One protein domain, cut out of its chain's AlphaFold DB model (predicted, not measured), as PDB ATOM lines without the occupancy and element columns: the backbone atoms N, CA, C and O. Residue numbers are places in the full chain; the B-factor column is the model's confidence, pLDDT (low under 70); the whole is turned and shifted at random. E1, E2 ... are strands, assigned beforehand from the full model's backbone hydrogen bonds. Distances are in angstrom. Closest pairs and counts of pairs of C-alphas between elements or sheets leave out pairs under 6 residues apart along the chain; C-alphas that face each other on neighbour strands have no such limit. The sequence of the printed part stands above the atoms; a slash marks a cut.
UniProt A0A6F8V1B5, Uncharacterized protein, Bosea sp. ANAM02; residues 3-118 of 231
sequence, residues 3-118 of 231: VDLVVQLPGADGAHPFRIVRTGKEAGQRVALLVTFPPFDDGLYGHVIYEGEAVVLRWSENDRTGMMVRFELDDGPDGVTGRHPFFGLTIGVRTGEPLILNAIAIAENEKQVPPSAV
ATOM      1  N   VAL A   3      -7.562  20.608 -23.446       89.69
ATOM      2  CA  VAL A   3      -7.427  20.006 -22.111       89.69
ATOM      3  C   VAL A   3      -8.797  19.827 -21.452       89.69
ATOM      4  O   VAL A   3      -9.648  20.715 -21.524       89.69
ATOM      5  N   ASP A   4      -9.012  18.669 -20.825       91.31
ATOM      6  CA  ASP A   4     -10.146  18.402 -19.935       91.31
ATOM      7  C   ASP A   4      -9.667  18.499 -18.483       91.31
ATOM      8  O   ASP A   4      -8.743  17.786 -18.091       91.31
ATOM      9  N   LEU A   5     -10.313  19.349 -17.688       90.38
ATOM     10  CA  LEU A   5     -10.015  19.534 -16.270       90.38
ATOM     11  C   LEU A   5     -11.230  19.157 -15.421       90.38
ATOM     12  O   LEU A   5     -12.368  19.485 -15.767       90.38
ATOM     13  N   VAL A   6     -10.965  18.476 -14.306       89.06
ATOM     14  CA  VAL A   6     -11.954  18.141 -13.275       89.06
ATOM     15  C   VAL A   6     -11.895  19.226 -12.207       89.06
ATOM     16  O   VAL A   6     -10.822  19.515 -11.679       89.06
ATOM     17  N   VAL A   7     -13.034  19.813 -11.860       86.50
ATOM     18  CA  VAL A   7     -13.124  20.790 -10.772       86.50
ATOM     19  C   VAL A   7     -13.288  20.029  -9.457       86.50
ATOM     20  O   VAL A   7     -14.320  19.401  -9.221       86.50
ATOM     21  N   GLN A   8     -12.255  20.065  -8.613       80.25
ATOM     22  CA  GLN A   8     -12.274  19.413  -7.297       80.25
ATOM     23  C   GLN A   8     -12.984  20.247  -6.225       80.25
ATOM     24  O   GLN A   8     -13.624  19.686  -5.339       80.25
ATOM     25  N   LEU A   9     -12.883  21.576  -6.311       73.62
ATOM     26  CA  LEU A   9     -13.509  22.514  -5.383       73.62
ATOM     27  C   LEU A   9     -14.513  23.379  -6.159       73.62
ATOM     28  O   LEU A   9     -14.086  24.218  -6.955       73.62
ATOM     29  N   PRO A  10     -15.830  23.152  -6.001       66.88
ATOM     30  CA  PRO A  10     -16.841  23.977  -6.651       66.88
ATOM     31  C   PRO A  10     -16.887  25.385  -6.039       66.88
ATOM     32  O   PRO A  10     -16.278  25.648  -4.999       66.88
ATOM     33  N   GLY A  11     -17.618  26.298  -6.688       62.34
ATOM     34  CA  GLY A  11     -17.857  27.643  -6.154       62.34
ATOM     35  C   GLY A  11     -18.560  27.626  -4.789       62.34
ATOM     36  O   GLY A  11     -19.049  26.591  -4.339       62.34
ATOM     37  N   ALA A  12     -18.632  28.786  -4.128       62.09
ATOM     38  CA  ALA A  12     -19.202  28.929  -2.781       62.09
ATOM     39  C   ALA A  12     -20.662  28.439  -2.648       62.09
ATOM     40  O   ALA A  12     -21.110  28.116  -1.552       62.09
ATOM     41  N   ASP A  13     -21.395  28.376  -3.759       71.81
ATOM     42  CA  ASP A  13     -22.775  27.900  -3.878       71.81
ATOM     43  C   ASP A  13     -22.886  26.444  -4.370       71.81
ATOM     44  O   ASP A  13     -23.988  25.938  -4.573       71.81
ATOM     45  N   GLY A  14     -21.757  25.759  -4.574       69.06
ATOM     46  CA  GLY A  14     -21.724  24.407  -5.121       69.06
ATOM     47  C   GLY A  14     -22.078  24.332  -6.608       69.06
ATOM     48  O   GLY A  14     -22.360  23.235  -7.085       69.06
ATOM     49  N   ALA A  15     -22.082  25.452  -7.340       80.31
ATOM     50  CA  ALA A  15     -22.335  25.476  -8.778       80.31
ATOM     51  C   ALA A  15     -21.042  25.356  -9.601       80.31
ATOM     52  O   ALA A  15     -19.953  25.731  -9.149       80.31
ATOM     53  N   HIS A  16     -21.165  24.893 -10.853       85.62
ATOM     54  CA  HIS A  16     -20.055  24.926 -11.801       85.62
ATOM     55  C   HIS A  16     -19.551  26.367 -11.979       85.62
ATOM     56  O   HIS A  16     -20.316  27.218 -12.447       85.62
ATOM     57  N   PRO A  17     -18.243  26.635 -11.804       84.12
ATOM     58  CA  PRO A  17     -17.669  27.970 -12.018       84.12
ATOM     59  C   PRO A  17     -17.840  28.536 -13.443       84.12
ATOM     60  O   PRO A  17     -17.587  29.710 -13.685       84.12
ATOM     61  N   PHE A  18     -18.277  27.705 -14.397       86.31
ATOM     62  CA  PHE A  18     -18.436  28.040 -15.815       86.31
ATOM     63  C   PHE A  18     -19.900  27.961 -16.273       86.31
ATOM     64  O   PHE A  18     -20.171  28.120 -17.458       86.31
ATOM     65  N   ARG A  19     -20.861  27.761 -15.358       83.38
ATOM     66  CA  ARG A  19     -22.282  27.537 -15.684       83.38
ATOM     67  C   ARG A  19     -22.910  28.636 -16.554       83.38
ATOM     68  O   ARG A  19     -23.814  28.362 -17.336       83.38
ATOM     69  N   ILE A  20     -22.437  29.874 -16.421       80.19
ATOM     70  CA  ILE A  20     -22.935  31.055 -17.153       80.19
ATOM     71  C   ILE A  20     -22.075  31.426 -18.368       80.19
ATOM     72  O   ILE A  20     -22.313  32.433 -19.031       80.19
ATOM     73  N   VAL A  21     -21.042  30.636 -18.640       83.50
ATOM     74  CA  VAL A  21     -20.038  30.930 -19.652       83.50
ATOM     75  C   VAL A  21     -20.461  30.313 -20.982       83.50
ATOM     76  O   VAL A  21     -20.855  29.146 -21.040       83.50
ATOM     77  N   ARG A  22     -20.377  31.092 -22.070       85.38
ATOM     78  CA  ARG A  22     -20.639  30.585 -23.426       85.38
ATOM     79  C   ARG A  22     -19.650  29.478 -23.781       85.38
ATOM     80  O   ARG A  22     -18.464  29.575 -23.471       85.38
ATOM     81  N   THR A  23     -20.132  28.455 -24.477       88.31
ATOM     82  CA  THR A  23     -19.338  27.286 -24.864       88.31
ATOM     83  C   THR A  23     -19.357  27.070 -26.367       88.31
ATOM     84  O   THR A  23     -20.381  27.289 -27.014       88.31
ATOM     85  N   GLY A  24     -18.266  26.546 -26.907       84.62
ATOM     86  CA  GLY A  24     -18.189  26.068 -28.283       84.62
ATOM     87  C   GLY A  24     -16.926  26.553 -28.975       84.62
ATOM     88  O   GLY A  24     -16.267  27.478 -28.519       84.62
ATOM     89  N   LYS A  25     -16.589  25.929 -30.101       81.00
ATOM     90  CA  LYS A  25     -15.359  26.259 -30.828       81.00
ATOM     91  C   LYS A  25     -15.366  27.686 -31.389       81.00
ATOM     92  O   LYS A  25     -14.371  28.391 -31.317       81.00
ATOM     93  N   GLU A  26     -16.506  28.109 -31.932       76.25
ATOM     94  CA  GLU A  26     -16.656  29.425 -32.568       76.25
ATOM     95  C   GLU A  26     -17.264  30.466 -31.613       76.25
ATOM     96  O   GLU A  26     -16.849  31.614 -31.597       76.25
ATOM     97  N   ALA A  27     -18.197  30.063 -30.747       77.94
ATOM     98  CA  ALA A  27     -18.927  30.983 -29.867       77.94
ATOM     99  C   ALA A  27     -18.544  30.875 -28.379       77.94
ATOM    100  O   ALA A  27     -19.196  31.490 -27.533       77.94
ATOM    101  N   GLY A  28     -17.535  30.067 -28.039       85.69
ATOM    102  CA  GLY A  28     -17.079  29.888 -26.665       85.69
ATOM    103  C   GLY A  28     -16.470  31.160 -26.084       85.69
ATOM    104  O   GLY A  28     -15.864  31.966 -26.790       85.69
ATOM    105  N   GLN A  29     -16.620  31.339 -24.775       88.56
ATOM    106  CA  GLN A  29     -15.999  32.452 -24.070       88.56
ATOM    107  C   GLN A  29     -14.477  32.335 -24.142       88.56
ATOM    108  O   GLN A  29     -13.916  31.291 -23.801       88.56
ATOM    109  N   ARG A  30     -13.817  33.429 -24.529       87.25
ATOM    110  CA  ARG A  30     -12.363  33.564 -24.411       87.25
ATOM    111  C   ARG A  30     -11.988  33.913 -22.981       87.25
ATOM    112  O   ARG A  30     -12.647  34.745 -22.348       87.25
ATOM    113  N   VAL A  31     -10.936  33.280 -22.489       89.50
ATOM    114  CA  VAL A  31     -10.390  33.518 -21.158       89.50
ATOM    115  C   VAL A  31      -8.876  33.662 -21.231       89.50
ATOM    116  O   VAL A  31      -8.221  32.922 -21.961       89.50
ATOM    117  N   ALA A  32      -8.320  34.583 -20.448       90.31
ATOM    118  CA  ALA A  32      -6.920  34.518 -20.060       90.31
ATOM    119  C   ALA A  32      -6.796  33.413 -19.003       90.31
ATOM    120  O   ALA A  32      -7.528  33.418 -18.008       90.31
ATOM    121  N   LEU A  33      -5.928  32.441 -19.263       89.94
ATOM    122  CA  LEU A  33      -5.782  31.210 -18.503       89.94
ATOM    123  C   LEU A  33      -4.373  31.122 -17.914       89.94
ATOM    124  O   LEU A  33      -3.380  31.157 -18.639       89.94
ATOM    125  N   LEU A  34      -4.304  30.935 -16.601       89.56
ATOM    126  CA  LEU A  34      -3.077  30.607 -15.887       89.56
ATOM    127  C   LEU A  34      -3.292  29.304 -15.119       89.56
ATOM    128  O   LEU A  34      -4.225  29.193 -14.320       89.56
ATOM    129  N   VAL A  35      -2.425  28.326 -15.366       90.00
ATOM    130  CA  VAL A  35      -2.443  27.019 -14.711       90.00
ATOM    131  C   VAL A  35      -1.112  26.776 -14.035       90.00
ATOM    132  O   VAL A  35      -0.064  26.803 -14.684       90.00
ATOM    133  N   THR A  36      -1.154  26.513 -12.735       90.19
ATOM    134  CA  THR A  36       0.036  26.262 -11.922       90.19
ATOM    135  C   THR A  36      -0.124  24.982 -11.119       90.19
ATOM    136  O   THR A  36      -1.240  24.526 -10.848       90.19
ATOM    137  N   PHE A  37       0.997  24.426 -10.673       87.75
ATOM    138  CA  PHE A  37       0.958  23.528  -9.523       87.75
ATOM    139  C   PHE A  37       0.466  24.284  -8.277       87.75
ATOM    140  O   PHE A  37       0.603  25.514  -8.210       87.75
ATOM    141  N   PRO A  38      -0.119  23.585  -7.290       83.81
ATOM    142  CA  PRO A  38      -0.364  24.172  -5.988       83.81
ATOM    143  C   PRO A  38       0.958  24.643  -5.370       83.81
ATOM    144  O   PRO A  38       2.018  24.069  -5.647       83.81
ATOM    145  N   PRO A  39       0.919  25.710  -4.565       76.75
ATOM    146  CA  PRO A  39       2.097  26.183  -3.867       76.75
ATOM    147  C   PRO A  39       2.593  25.113  -2.886       76.75
ATOM    148  O   PRO A  39       1.798  24.412  -2.265       76.75
ATOM    149  N   PHE A  40       3.914  24.986  -2.745       61.56
ATOM    150  CA  PHE A  40       4.507  24.123  -1.717       61.56
ATOM    151  C   PHE A  40       4.434  24.754  -0.317       61.56
ATOM    152  O   PHE A  40       4.522  24.028   0.670       61.56
ATOM    153  N   ASP A  41       4.287  26.083  -0.242       62.56
ATOM    154  CA  ASP A  41       4.215  26.867   0.992       62.56
ATOM    155  C   ASP A  41       3.357  28.130   0.773       62.56
ATOM    156  O   ASP A  41       3.310  28.662  -0.345       62.56
ATOM    157  N   ASP A  42       2.687  28.609   1.823       53.72
ATOM    158  CA  ASP A  42       1.723  29.717   1.773       53.72
ATOM    159  C   ASP A  42       2.429  31.050   1.454       53.72
ATOM    160  O   ASP A  42       2.830  31.809   2.335       53.72
ATOM    161  N   GLY A  43       2.610  31.351   0.165       52.69
ATOM    162  CA  GLY A  43       3.201  32.615  -0.296       52.69
ATOM    163  C   GLY A  43       3.997  32.540  -1.599       52.69
ATOM    164  O   GLY A  43       4.375  33.579  -2.140       52.69
ATOM    165  N   LEU A  44       4.239  31.341  -2.131       53.75
ATOM    166  CA  LEU A  44       4.896  31.156  -3.427       53.75
ATOM    167  C   LEU A  44       3.863  30.811  -4.497       53.75
ATOM    168  O   LEU A  44       2.995  29.987  -4.262       53.75
ATOM    169  N   TYR A  45       3.957  31.387  -5.695       55.91
ATOM    170  CA  TYR A  45       3.206  30.855  -6.835       55.91
ATOM    171  C   TYR A  45       3.836  29.518  -7.235       55.91
ATOM    172  O   TYR A  45       5.053  29.435  -7.417       55.91
ATOM    173  N   GLY A  46       3.026  28.461  -7.344       64.69
ATOM    174  CA  GLY A  46       3.514  27.178  -7.843       64.69
ATOM    175  C   GLY A  46       4.020  27.297  -9.282       64.69
ATOM    176  O   GLY A  46       3.701  28.250  -9.997       64.69
ATOM    177  N   HIS A  47       4.835  26.334  -9.717       81.69
ATOM    178  CA  HIS A  47       5.411  26.358 -11.061       81.69
ATOM    179  C   HIS A  47       4.316  26.464 -12.134       81.69
ATOM    180  O   HIS A  47       3.331  25.719 -12.107       81.69
ATOM    181  N   VAL A  48       4.502  27.401 -13.069       85.25
ATOM    182  CA  VAL A  48       3.572  27.655 -14.174       85.25
ATOM    183  C   VAL A  48       3.647  26.510 -15.182       85.25
ATOM    184  O   VAL A  48       4.720  26.183 -15.686       85.25
ATOM    185  N   ILE A  49       2.495  25.906 -15.465       87.44
ATOM    186  CA  ILE A  49       2.309  24.836 -16.457       87.44
ATOM    187  C   ILE A  49       1.834  25.437 -17.777       87.44
ATOM    188  O   ILE A  49       2.280  25.041 -18.852       87.44
ATOM    189  N   TYR A  50       0.908  26.392 -17.691       87.12
ATOM    190  CA  TYR A  50       0.360  27.084 -18.843       87.12
ATOM    191  C   TYR A  50       0.016  28.522 -18.480       87.12
ATOM    192  O   TYR A  50      -0.653  28.765 -17.479       87.12
ATOM    193  N   GLU A  51       0.434  29.453 -19.326       87.94
ATOM    194  CA  GLU A  51       0.019  30.849 -19.302       87.94
ATOM    195  C   GLU A  51      -0.313  31.241 -20.741       87.94
ATOM    196  O   GLU A  51       0.512  31.086 -21.644       87.94
ATOM    197  N   GLY A  52      -1.543  31.682 -20.974       86.88
ATOM    198  CA  GLY A  52      -2.000  32.005 -22.317       86.88
ATOM    199  C   GLY A  52      -3.496  32.235 -22.376       86.88
ATOM    200  O   GLY A  52      -4.148  32.478 -21.366       86.88
ATOM    201  N   GLU A  53      -4.049  32.159 -23.576       88.94
ATOM    202  CA  GLU A  53      -5.478  32.321 -23.799       88.94
ATOM    203  C   GLU A  53      -6.135  30.992 -24.148       88.94
ATOM    204  O   GLU A  53      -5.512  30.075 -24.683       88.94
ATOM    205  N   ALA A  54      -7.417  30.872 -23.828       90.12
ATOM    206  CA  ALA A  54      -8.179  29.684 -24.148       90.12
ATOM    207  C   ALA A  54      -9.632  30.007 -24.487       90.12
ATOM    208  O   ALA A  54     -10.195  31.006 -24.037       90.12
ATOM    209  N   VAL A  55     -10.264  29.110 -25.240       91.44
ATOM    210  CA  VAL A  55     -11.702  29.130 -25.521       91.44
ATOM    211  C   VAL A  55     -12.385  28.029 -24.718       91.44
ATOM    212  O   VAL A  55     -11.976  26.866 -24.755       91.44
ATOM    213  N   VAL A  56     -13.458  28.371 -24.003       91.69
ATOM    214  CA  VAL A  56     -14.285  27.374 -23.308       91.69
ATOM    215  C   VAL A  56     -15.079  26.565 -24.334       91.69
ATOM    216  O   VAL A  56     -15.997  27.070 -24.979       91.69
ATOM    217  N   LEU A  57     -14.760  25.278 -24.480       92.31
ATOM    218  CA  LEU A  57     -15.423  24.401 -25.448       92.31
ATOM    219  C   LEU A  57     -16.707  23.789 -24.905       92.31
ATOM    220  O   LEU A  57     -17.688  23.664 -25.633       92.31
ATOM    221  N   ARG A  58     -16.681  23.367 -23.643       92.12
ATOM    222  CA  ARG A  58     -17.828  22.805 -22.926       92.12
ATOM    223  C   ARG A  58     -17.546  22.794 -21.433       92.12
ATOM    224  O   ARG A  58     -16.392  22.689 -21.018       92.12
ATOM    225  N   TRP A  59     -18.607  22.784 -20.650       91.00
ATOM    226  CA  TRP A  59     -18.578  22.375 -19.254       91.00
ATOM    227  C   TRP A  59     -19.709  21.370 -19.013       91.00
ATOM    228  O   TRP A  59     -20.643  21.275 -19.812       91.00
ATOM    229  N   SER A  60     -19.599  20.562 -17.966       87.69
ATOM    230  CA  SER A  60     -20.634  19.594 -17.599       87.69
ATOM    231  C   SER A  60     -20.559  19.250 -16.123       87.69
ATOM    232  O   SER A  60     -19.466  19.140 -15.578       87.69
ATOM    233  N   GLU A  61     -21.706  18.982 -15.517       83.75
ATOM    234  CA  GLU A  61     -21.823  18.421 -14.172       83.75
ATOM    235  C   GLU A  61     -22.477  17.043 -14.303       83.75
ATOM    236  O   GLU A  61     -23.517  16.916 -14.954       83.75
ATOM    237  N   ASN A  62     -21.869  15.995 -13.747       75.81
ATOM    238  CA  ASN A  62     -22.552  14.712 -13.595       75.81
ATOM    239  C   ASN A  62     -22.089  13.969 -12.337       75.81
ATOM    240  O   ASN A  62     -20.950  14.120 -11.893       75.81
ATOM    241  N   ASP A  63     -22.958  13.107 -11.815       69.56
ATOM    242  CA  ASP A  63     -22.749  12.398 -10.545       69.56
ATOM    243  C   ASP A  63     -21.550  11.432 -10.560       69.56
ATOM    244  O   ASP A  63     -21.049  11.030  -9.512       69.56
ATOM    245  N   ARG A  64     -21.068  11.036 -11.748       68.25
ATOM    246  CA  ARG A  64     -20.014  10.021 -11.908       68.25
ATOM    247  C   ARG A  64     -18.610  10.616 -12.029       68.25
ATOM    248  O   ARG A  64     -17.650  10.017 -11.552       68.25
ATOM    249  N   THR A  65     -18.471  11.740 -12.723       66.50
ATOM    250  CA  THR A  65     -17.190  12.383 -13.054       66.50
ATOM    251  C   THR A  65     -17.028  13.742 -12.387       66.50
ATOM    252  O   THR A  65     -15.977  14.353 -12.546       66.50
ATOM    253  N   GLY A  66     -18.046  14.216 -11.667       81.75
ATOM    254  CA  GLY A  66     -18.066  15.537 -11.059       81.75
ATOM    255  C   GLY A  66     -18.229  16.650 -12.091       81.75
ATOM    256  O   GLY A  66     -18.773  16.454 -13.185       81.75
ATOM    257  N   MET A  67     -17.757  17.833 -11.719       88.25
ATOM    258  CA  MET A  67     -17.750  19.024 -12.560       88.25
ATOM    259  C   MET A  67     -16.534  19.007 -13.489       88.25
ATOM    260  O   MET A  67     -15.405  18.807 -13.043       88.25
ATOM    261  N   MET A  68     -16.758  19.217 -14.780       90.06
ATOM    262  CA  MET A  68     -15.738  19.135 -15.822       90.06
ATOM    263  C   MET A  68     -15.789  20.363 -16.713       90.06
ATOM    264  O   MET A  68     -16.858  20.730 -17.192       90.06
ATOM    265  N   VAL A  69     -14.625  20.899 -17.065       92.12
ATOM    266  CA  VAL A  69     -14.488  21.939 -18.088       92.12
ATOM    267  C   VAL A  69     -13.465  21.517 -19.133       92.12
ATOM    268  O   VAL A  69     -12.427  20.939 -18.815       92.12
ATOM    269  N   ARG A  70     -13.774  21.795 -20.399       94.19
ATOM    270  CA  ARG A  70     -12.858  21.609 -21.519       94.19
ATOM    271  C   ARG A  70     -12.489  22.955 -22.109       94.19
ATOM    272  O   ARG A  70     -13.374  23.718 -22.504       94.19
ATOM    273  N   PHE A  71     -11.193  23.169 -22.270       93.69
ATOM    274  CA  PHE A  71     -10.641  24.327 -22.956       93.69
ATOM    275  C   PHE A  71      -9.976  23.918 -24.267       93.69
ATOM    276  O   PHE A  71      -9.349  22.859 -24.350       93.69
ATOM    277  N   GLU A  72     -10.091  24.775 -25.274       91.81
ATOM    278  CA  GLU A  72      -9.141  24.848 -26.380       91.81
ATOM    279  C   GLU A  72      -8.082  25.875 -25.989       91.81
ATOM    280  O   GLU A  72      -8.388  27.054 -25.873       91.81
ATOM    281  N   LEU A  73      -6.874  25.401 -25.704       88.81
ATOM    282  CA  LEU A  73      -5.712  26.227 -25.405       88.81
ATOM    283  C   LEU A  73      -5.171  26.807 -26.706       88.81
ATOM    284  O   LEU A  73      -4.954  26.045 -27.663       88.81
ATOM    285  N   ASP A  74      -4.891  28.107 -26.707       80.12
ATOM    286  CA  ASP A  74      -4.128  28.724 -27.778       80.12
ATOM    287  C   ASP A  74      -2.690  28.212 -27.736       80.12
ATOM    288  O   ASP A  74      -2.092  28.024 -26.670       80.12
ATOM    289  N   ASP A  75      -2.120  27.999 -28.920       64.75
ATOM    290  CA  ASP A  75      -0.777  27.433 -29.082       64.75
ATOM    291  C   ASP A  75       0.353  28.425 -28.701       64.75
ATOM    292  O   ASP A  75       1.532  28.118 -28.890       64.75
ATOM    293  N   GLY A  76      -0.000  29.586 -28.128       52.16
ATOM    294  CA  GLY A  76       0.908  30.650 -27.699       52.16
ATOM    295  C   GLY A  76       1.669  31.326 -28.856       52.16
ATOM    296  O   GLY A  76       1.661  30.842 -29.989       52.16
ATOM    297  N   PRO A  77       2.349  32.460 -28.603       42.16
ATOM    298  CA  PRO A  77       3.196  33.128 -29.598       42.16
ATOM    299  C   PRO A  77       4.427  32.301 -30.007       42.16
ATOM    300  O   PRO A  77       4.926  32.478 -31.119       42.16
ATOM    301  N   ASP A  78       4.871  31.372 -29.157       41.84
ATOM    302  CA  ASP A  78       6.094  30.595 -29.381       41.84
ATOM    303  C   ASP A  78       5.861  29.225 -30.012       41.84
ATOM    304  O   ASP A  78       6.828  28.572 -30.395       41.84
ATOM    305  N   GLY A  79       4.601  28.809 -30.192       44.97
ATOM    306  CA  GLY A  79       4.287  27.475 -30.671       44.97
ATOM    307  C   GLY A  79       4.787  26.447 -29.668       44.97
ATOM    308  O   GLY A  79       5.979  26.177 -29.538       44.97
ATOM    309  N   VAL A  80       3.855  25.831 -28.956       49.81
ATOM    310  CA  VAL A  80       4.133  24.624 -28.181       49.81
ATOM    311  C   VAL A  80       5.097  23.730 -28.980       49.81
ATOM    312  O   VAL A  80       4.842  23.480 -30.158       49.81
ATOM    313  N   THR A  81       6.208  23.296 -28.378       53.66
ATOM    314  CA  THR A  81       7.344  22.536 -28.960       53.66
ATOM    315  C   THR A  81       6.960  21.138 -29.493       53.66
ATOM    316  O   THR A  81       7.698  20.161 -29.372       53.66
ATOM    317  N   GLY A  82       5.764  21.006 -30.064       58.31
ATOM    318  CA  GLY A  82       5.102  19.778 -30.469       58.31
ATOM    319  C   GLY A  82       4.453  19.006 -29.318       58.31
ATOM    320  O   GLY A  82       3.902  17.939 -29.571       58.31
ATOM    321  N   ARG A  83       4.510  19.486 -28.065       69.12
ATOM    322  CA  ARG A  83       4.060  18.728 -26.880       69.12
ATOM    323  C   ARG A  83       3.072  19.490 -26.015       69.12
ATOM    324  O   ARG A  83       3.424  20.520 -25.472       69.12
ATOM    325  N   HIS A  84       1.883  18.925 -25.816       81.12
ATOM    326  CA  HIS A  84       0.848  19.479 -24.938       81.12
ATOM    327  C   HIS A  84       1.423  20.003 -23.600       81.12
ATOM    328  O   HIS A  84       2.207  19.274 -22.994       81.12
ATOM    329  N   PRO A  85       1.027  21.191 -23.091       83.19
ATOM    330  CA  PRO A  85       1.601  21.763 -21.858       83.19
ATOM    331  C   PRO A  85       1.492  20.847 -20.627       83.19
ATOM    332  O   PRO A  85       2.311  20.889 -19.722       83.19
ATOM    333  N   PHE A  86       0.495  19.963 -20.635       86.50
ATOM    334  CA  PHE A  86       0.213  18.986 -19.578       86.50
ATOM    335  C   PHE A  86       0.815  17.597 -19.870       86.50
ATOM    336  O   PHE A  86       0.433  16.602 -19.256       86.50
ATOM    337  N   PHE A  87       1.693  17.486 -20.870       84.56
ATOM    338  CA  PHE A  87       2.329  16.223 -21.228       84.56
ATOM    339  C   PHE A  87       3.181  15.703 -20.064       84.56
ATOM    340  O   PHE A  87       4.037  16.415 -19.549       84.56
ATOM    341  N   GLY A  88       2.973  14.440 -19.689       83.81
ATOM    342  CA  GLY A  88       3.702  13.790 -18.597       83.81
ATOM    343  C   GLY A  88       3.062  13.941 -17.215       83.81
ATOM    344  O   GLY A  88       3.551  13.322 -16.278       83.81
ATOM    345  N   LEU A  89       1.968  14.699 -17.085       87.12
ATOM    346  CA  LEU A  89       1.200  14.751 -15.842       87.12
ATOM    347  C   LEU A  89       0.331  13.505 -15.677       87.12
ATOM    348  O   LEU A  89      -0.192  12.952 -16.651       87.12
ATOM    349  N   THR A  90       0.137  13.094 -14.426       87.50
ATOM    350  CA  THR A  90      -0.810  12.039 -14.079       87.50
ATOM    351  C   THR A  90      -2.229  12.494 -14.418       87.50
ATOM    352  O   THR A  90      -2.640  13.609 -14.090       87.50
ATOM    353  N   ILE A  91      -2.995  11.622 -15.078       84.50
ATOM    354  CA  ILE A  91      -4.383  11.883 -15.473       84.50
ATOM    355  C   ILE A  91      -5.352  10.985 -14.701       84.50
ATOM    356  O   ILE A  91      -5.027   9.860 -14.321       84.50
ATOM    357  N   GLY A  92      -6.576  11.472 -14.511       79.50
ATOM    358  CA  GLY A  92      -7.675  10.712 -13.920       79.50
ATOM    359  C   GLY A  92      -8.492  11.533 -12.930       79.50
ATOM    360  O   GLY A  92      -7.975  12.416 -12.260       79.50
ATOM    361  N   VAL A  93      -9.780  11.217 -12.796       71.31
ATOM    362  CA  VAL A  93     -10.711  11.974 -11.934       71.31
ATOM    363  C   VAL A  93     -10.292  11.954 -10.458       71.31
ATOM    364  O   VAL A  93     -10.530  12.914  -9.736       71.31
ATOM    365  N   ARG A  94      -9.659  10.862 -10.009       75.19
ATOM    366  CA  ARG A  94      -9.213  10.667  -8.616       75.19
ATOM    367  C   ARG A  94      -7.695  10.640  -8.442       75.19
ATOM    368  O   ARG A  94      -7.221  10.731  -7.320       75.19
ATOM    369  N   THR A  95      -6.963  10.441  -9.532       82.19
ATOM    370  CA  THR A  95      -5.509  10.206  -9.542       82.19
ATOM    371  C   THR A  95      -4.754  11.267 -10.327       82.19
ATOM    372  O   THR A  95      -3.539  11.183 -10.426       82.19
ATOM    373  N   GLY A  96      -5.463  12.211 -10.950       85.00
ATOM    374  CA  GLY A  96      -4.848  13.289 -11.702       85.00
ATOM    375  C   GLY A  96      -4.112  14.258 -10.789       85.00
ATOM    376  O   GLY A  96      -4.475  14.409  -9.621       85.00
ATOM    377  N   GLU A  97      -3.094  14.915 -11.339       87.50
ATOM    378  CA  GLU A  97      -2.348  15.919 -10.585       87.50
ATOM    379  C   GLU A  97      -3.263  17.074 -10.147       87.50
ATOM    380  O   GLU A  97      -4.039  17.579 -10.968       87.50
ATOM    381  N   PRO A  98      -3.198  17.512  -8.876       88.25
ATOM    382  CA  PRO A  98      -3.934  18.679  -8.418       88.25
ATOM    383  C   PRO A  98      -3.303  19.937  -9.013       88.25
ATOM    384  O   PRO A  98      -2.094  20.133  -8.919       88.25
ATOM    385  N   LEU A  99      -4.125  20.800  -9.608       89.81
ATOM    386  CA  LEU A  99      -3.694  22.031 -10.269       89.81
ATOM    387  C   LEU A  99      -4.530  23.216  -9.786       89.81
ATOM    388  O   LEU A  99      -5.701  23.055  -9.435       89.81
ATOM    389  N   ILE A 100      -3.949  24.413  -9.834       89.69
ATOM    390  CA  ILE A 100      -4.675  25.671  -9.643       89.69
ATOM    391  C   ILE A 100      -4.963  26.272 -11.016       89.69
ATOM    392  O   ILE A 100      -4.057  26.444 -11.831       89.69
ATOM    393  N   LEU A 101      -6.235  26.587 -11.260       90.06
ATOM    394  CA  LEU A 101      -6.731  27.184 -12.495       90.06
ATOM    395  C   LEU A 101      -7.256  28.592 -12.212       90.06
ATOM    396  O   LEU A 101      -8.262  28.744 -11.523       90.06
ATOM    397  N   ASN A 102      -6.634  29.598 -12.817       89.06
ATOM    398  CA  ASN A 102      -7.166  30.955 -12.868       89.06
ATOM    399  C   ASN A 102      -7.657  31.240 -14.289       89.06
ATOM    400  O   ASN A 102      -6.886  31.140 -15.242       89.06
ATOM    401  N   ALA A 103      -8.937  31.583 -14.428       89.44
ATOM    402  CA  ALA A 103      -9.564  31.897 -15.709       89.44
ATOM    403  C   ALA A 103     -10.281  33.249 -15.622       89.44
ATOM    404  O   ALA A 103     -11.209  33.411 -14.830       89.44
ATOM    405  N   ILE A 104      -9.865  34.209 -16.445       89.00
ATOM    406  CA  ILE A 104     -10.434  35.562 -16.482       89.00
ATOM    407  C   ILE A 104     -11.077  35.776 -17.847       89.00
ATOM    408  O   ILE A 104     -10.404  35.676 -18.868       89.00
ATOM    409  N   ALA A 105     -12.377  36.069 -17.882       86.38
ATOM    410  CA  ALA A 105     -13.091  36.325 -19.130       86.38
ATOM    411  C   ALA A 105     -12.528  37.553 -19.868       86.38
ATOM    412  O   ALA A 105     -12.415  38.637 -19.296       86.38
ATOM    413  N   ILE A 106     -12.229  37.384 -21.157       84.62
ATOM    414  CA  ILE A 106     -11.843  38.461 -22.077       84.62
ATOM    415  C   ILE A 106     -13.127  39.025 -22.718       84.62
ATOM    416  O   ILE A 106     -14.015  38.264 -23.111       84.62
ATOM    417  N   ALA A 107     -13.277  40.351 -22.772       67.06
ATOM    418  CA  ALA A 107     -14.526  41.010 -23.174       67.06
ATOM    419  C   ALA A 107     -14.946  40.726 -24.637       67.06
ATOM    420  O   ALA A 107     -14.108  40.565 -25.521       67.06
ATOM    421  N   GLU A 108     -16.262  40.750 -24.911       53.41
ATOM    422  CA  GLU A 108     -16.879  40.399 -26.214       53.41
ATOM    423  C   GLU A 108     -16.429  41.246 -27.417       53.41
ATOM    424  O   GLU A 108     -16.625  40.850 -28.565       53.41
ATOM    425  N   ASN A 109     -15.835  42.418 -27.178       50.59
ATOM    426  CA  ASN A 109     -15.441  43.348 -28.240       50.59
ATOM    427  C   ASN A 109     -14.178  42.904 -29.004       50.59
ATOM    428  O   ASN A 109     -13.806  43.535 -29.996       50.59
ATOM    429  N   GLU A 110     -13.534  41.816 -28.587       46.56
ATOM    430  CA  GLU A 110     -12.429  41.198 -29.315       46.56
ATOM    431  C   GLU A 110     -12.950  40.124 -30.279       46.56
ATOM    432  O   GLU A 110     -13.239  38.989 -29.902       46.56
ATOM    433  N   LYS A 111     -13.099  40.495 -31.555       42.56
ATOM    434  CA  LYS A 111     -13.615  39.603 -32.605       42.56
ATOM    435  C   LYS A 111     -12.684  38.416 -32.871       42.56
ATOM    436  O   LYS A 111     -11.476  38.577 -33.025       42.56
ATOM    437  N   GLN A 112     -13.296  37.248 -33.047       39.88
ATOM    438  CA  GLN A 112     -12.650  36.006 -33.456       39.88
ATOM    439  C   GLN A 112     -12.043  36.130 -34.867       39.88
ATOM    440  O   GLN A 112     -12.740  36.466 -35.827       39.88
ATOM    441  N   VAL A 113     -10.747  35.838 -35.005       46.06
ATOM    442  CA  VAL A 113     -10.089  35.654 -36.306       46.06
ATOM    443  C   VAL A 113      -9.958  34.142 -36.538       46.06
ATOM    444  O   VAL A 113      -9.342  33.474 -35.711       46.06
ATOM    445  N   PRO A 114     -10.526  33.571 -37.620       46.25
ATOM    446  CA  PRO A 114     -10.398  32.145 -37.927       46.25
ATOM    447  C   PRO A 114      -8.925  31.699 -37.913       46.25
ATOM    448  O   PRO A 114      -8.101  32.421 -38.472       46.25
ATOM    449  N   PRO A 115      -8.554  30.510 -37.399       42.41
ATOM    450  CA  PRO A 115      -7.165  30.027 -37.443       42.41
ATOM    451  C   PRO A 115      -6.587  29.953 -38.868       42.41
ATOM    452  O   PRO A 115      -5.396  30.154 -39.075       42.41
ATOM    453  N   SER A 116      -7.438  29.738 -39.878       45.88
ATOM    454  CA  SER A 116      -7.087  29.809 -41.308       45.88
ATOM    455  C   SER A 116      -6.887  31.241 -41.832       45.88
ATOM    456  O   SER A 116      -6.219  31.443 -42.846       45.88
ATOM    457  N   ALA A 117      -7.454  32.235 -41.145       47.84
ATOM    458  CA  ALA A 117      -7.282  33.664 -41.394       47.84
ATOM    459  C   ALA A 117      -6.142  34.274 -40.560       47.84
ATOM    460  O   ALA A 117      -5.606  35.321 -40.935       47.84
ATOM    461  N   VAL A 118      -5.705  33.600 -39.488       47.72
ATOM    462  CA  VAL A 118      -4.410  33.838 -38.845       47.72
ATOM    463  C   VAL A 118      -3.340  33.339 -39.814       47.72
ATOM    464  O   VAL A 118      -2.791  32.246 -39.687       47.72
TER     465      VAL A 118
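This is residues 3 to 118 of the 231 residues of an uncharacterized protein of Bosea sp. ANAM02 (UniProt A0A6F8V1B5). Little of this domain is regular: one twisted, curled antiparallel sheet, order E1 - E4 - E3 - E2 - E5, folds over along E3, with long loops round it. The 116 printed residues hold no named helix and strands E1 to E5 in chain order; it is all strand, with 41 residues in named elements. It is compact, radius of gyration of the C-alphas 14.8 A, spanning 41 by 32 by 27 A.

E3, residues 48 to 62, bends by 105 degrees at residue 52. It forms hairpins with E2, residues 30 to 36 (N 33 to O 52, 2.8 A), and E4, residues 66 to 73 (N 68 to O 60, 2.8 A). Edge strands are E1, residues 3 to 7, beside E4 (N 5 to O 69, 2.9 A), and E5, residues 100 to 105, beside E2 (N 34 to O 102, 2.9 A); they are apart. E2 E3 E4 is a meander, successive antiparallel neighbours; with E1 or E5 it makes a Greek key, its first and fourth strands antiparallel neighbours.

E3 measures 29.2 A, E4 21.7 A, E2 19.1 A, E5 16.6 A, E1 12.7 A. E1 begins at C-alpha 3 (-7.427, 20.006, -22.111); E5 ends at C-alpha 105 (-13.091, 36.325, -19.130).

The printed part has no cut. Long links join E1 to E2, E2 to E3 and E4 to E5. Residues 75 to 83 and 107 to 118 are among those with pLDDT under 70.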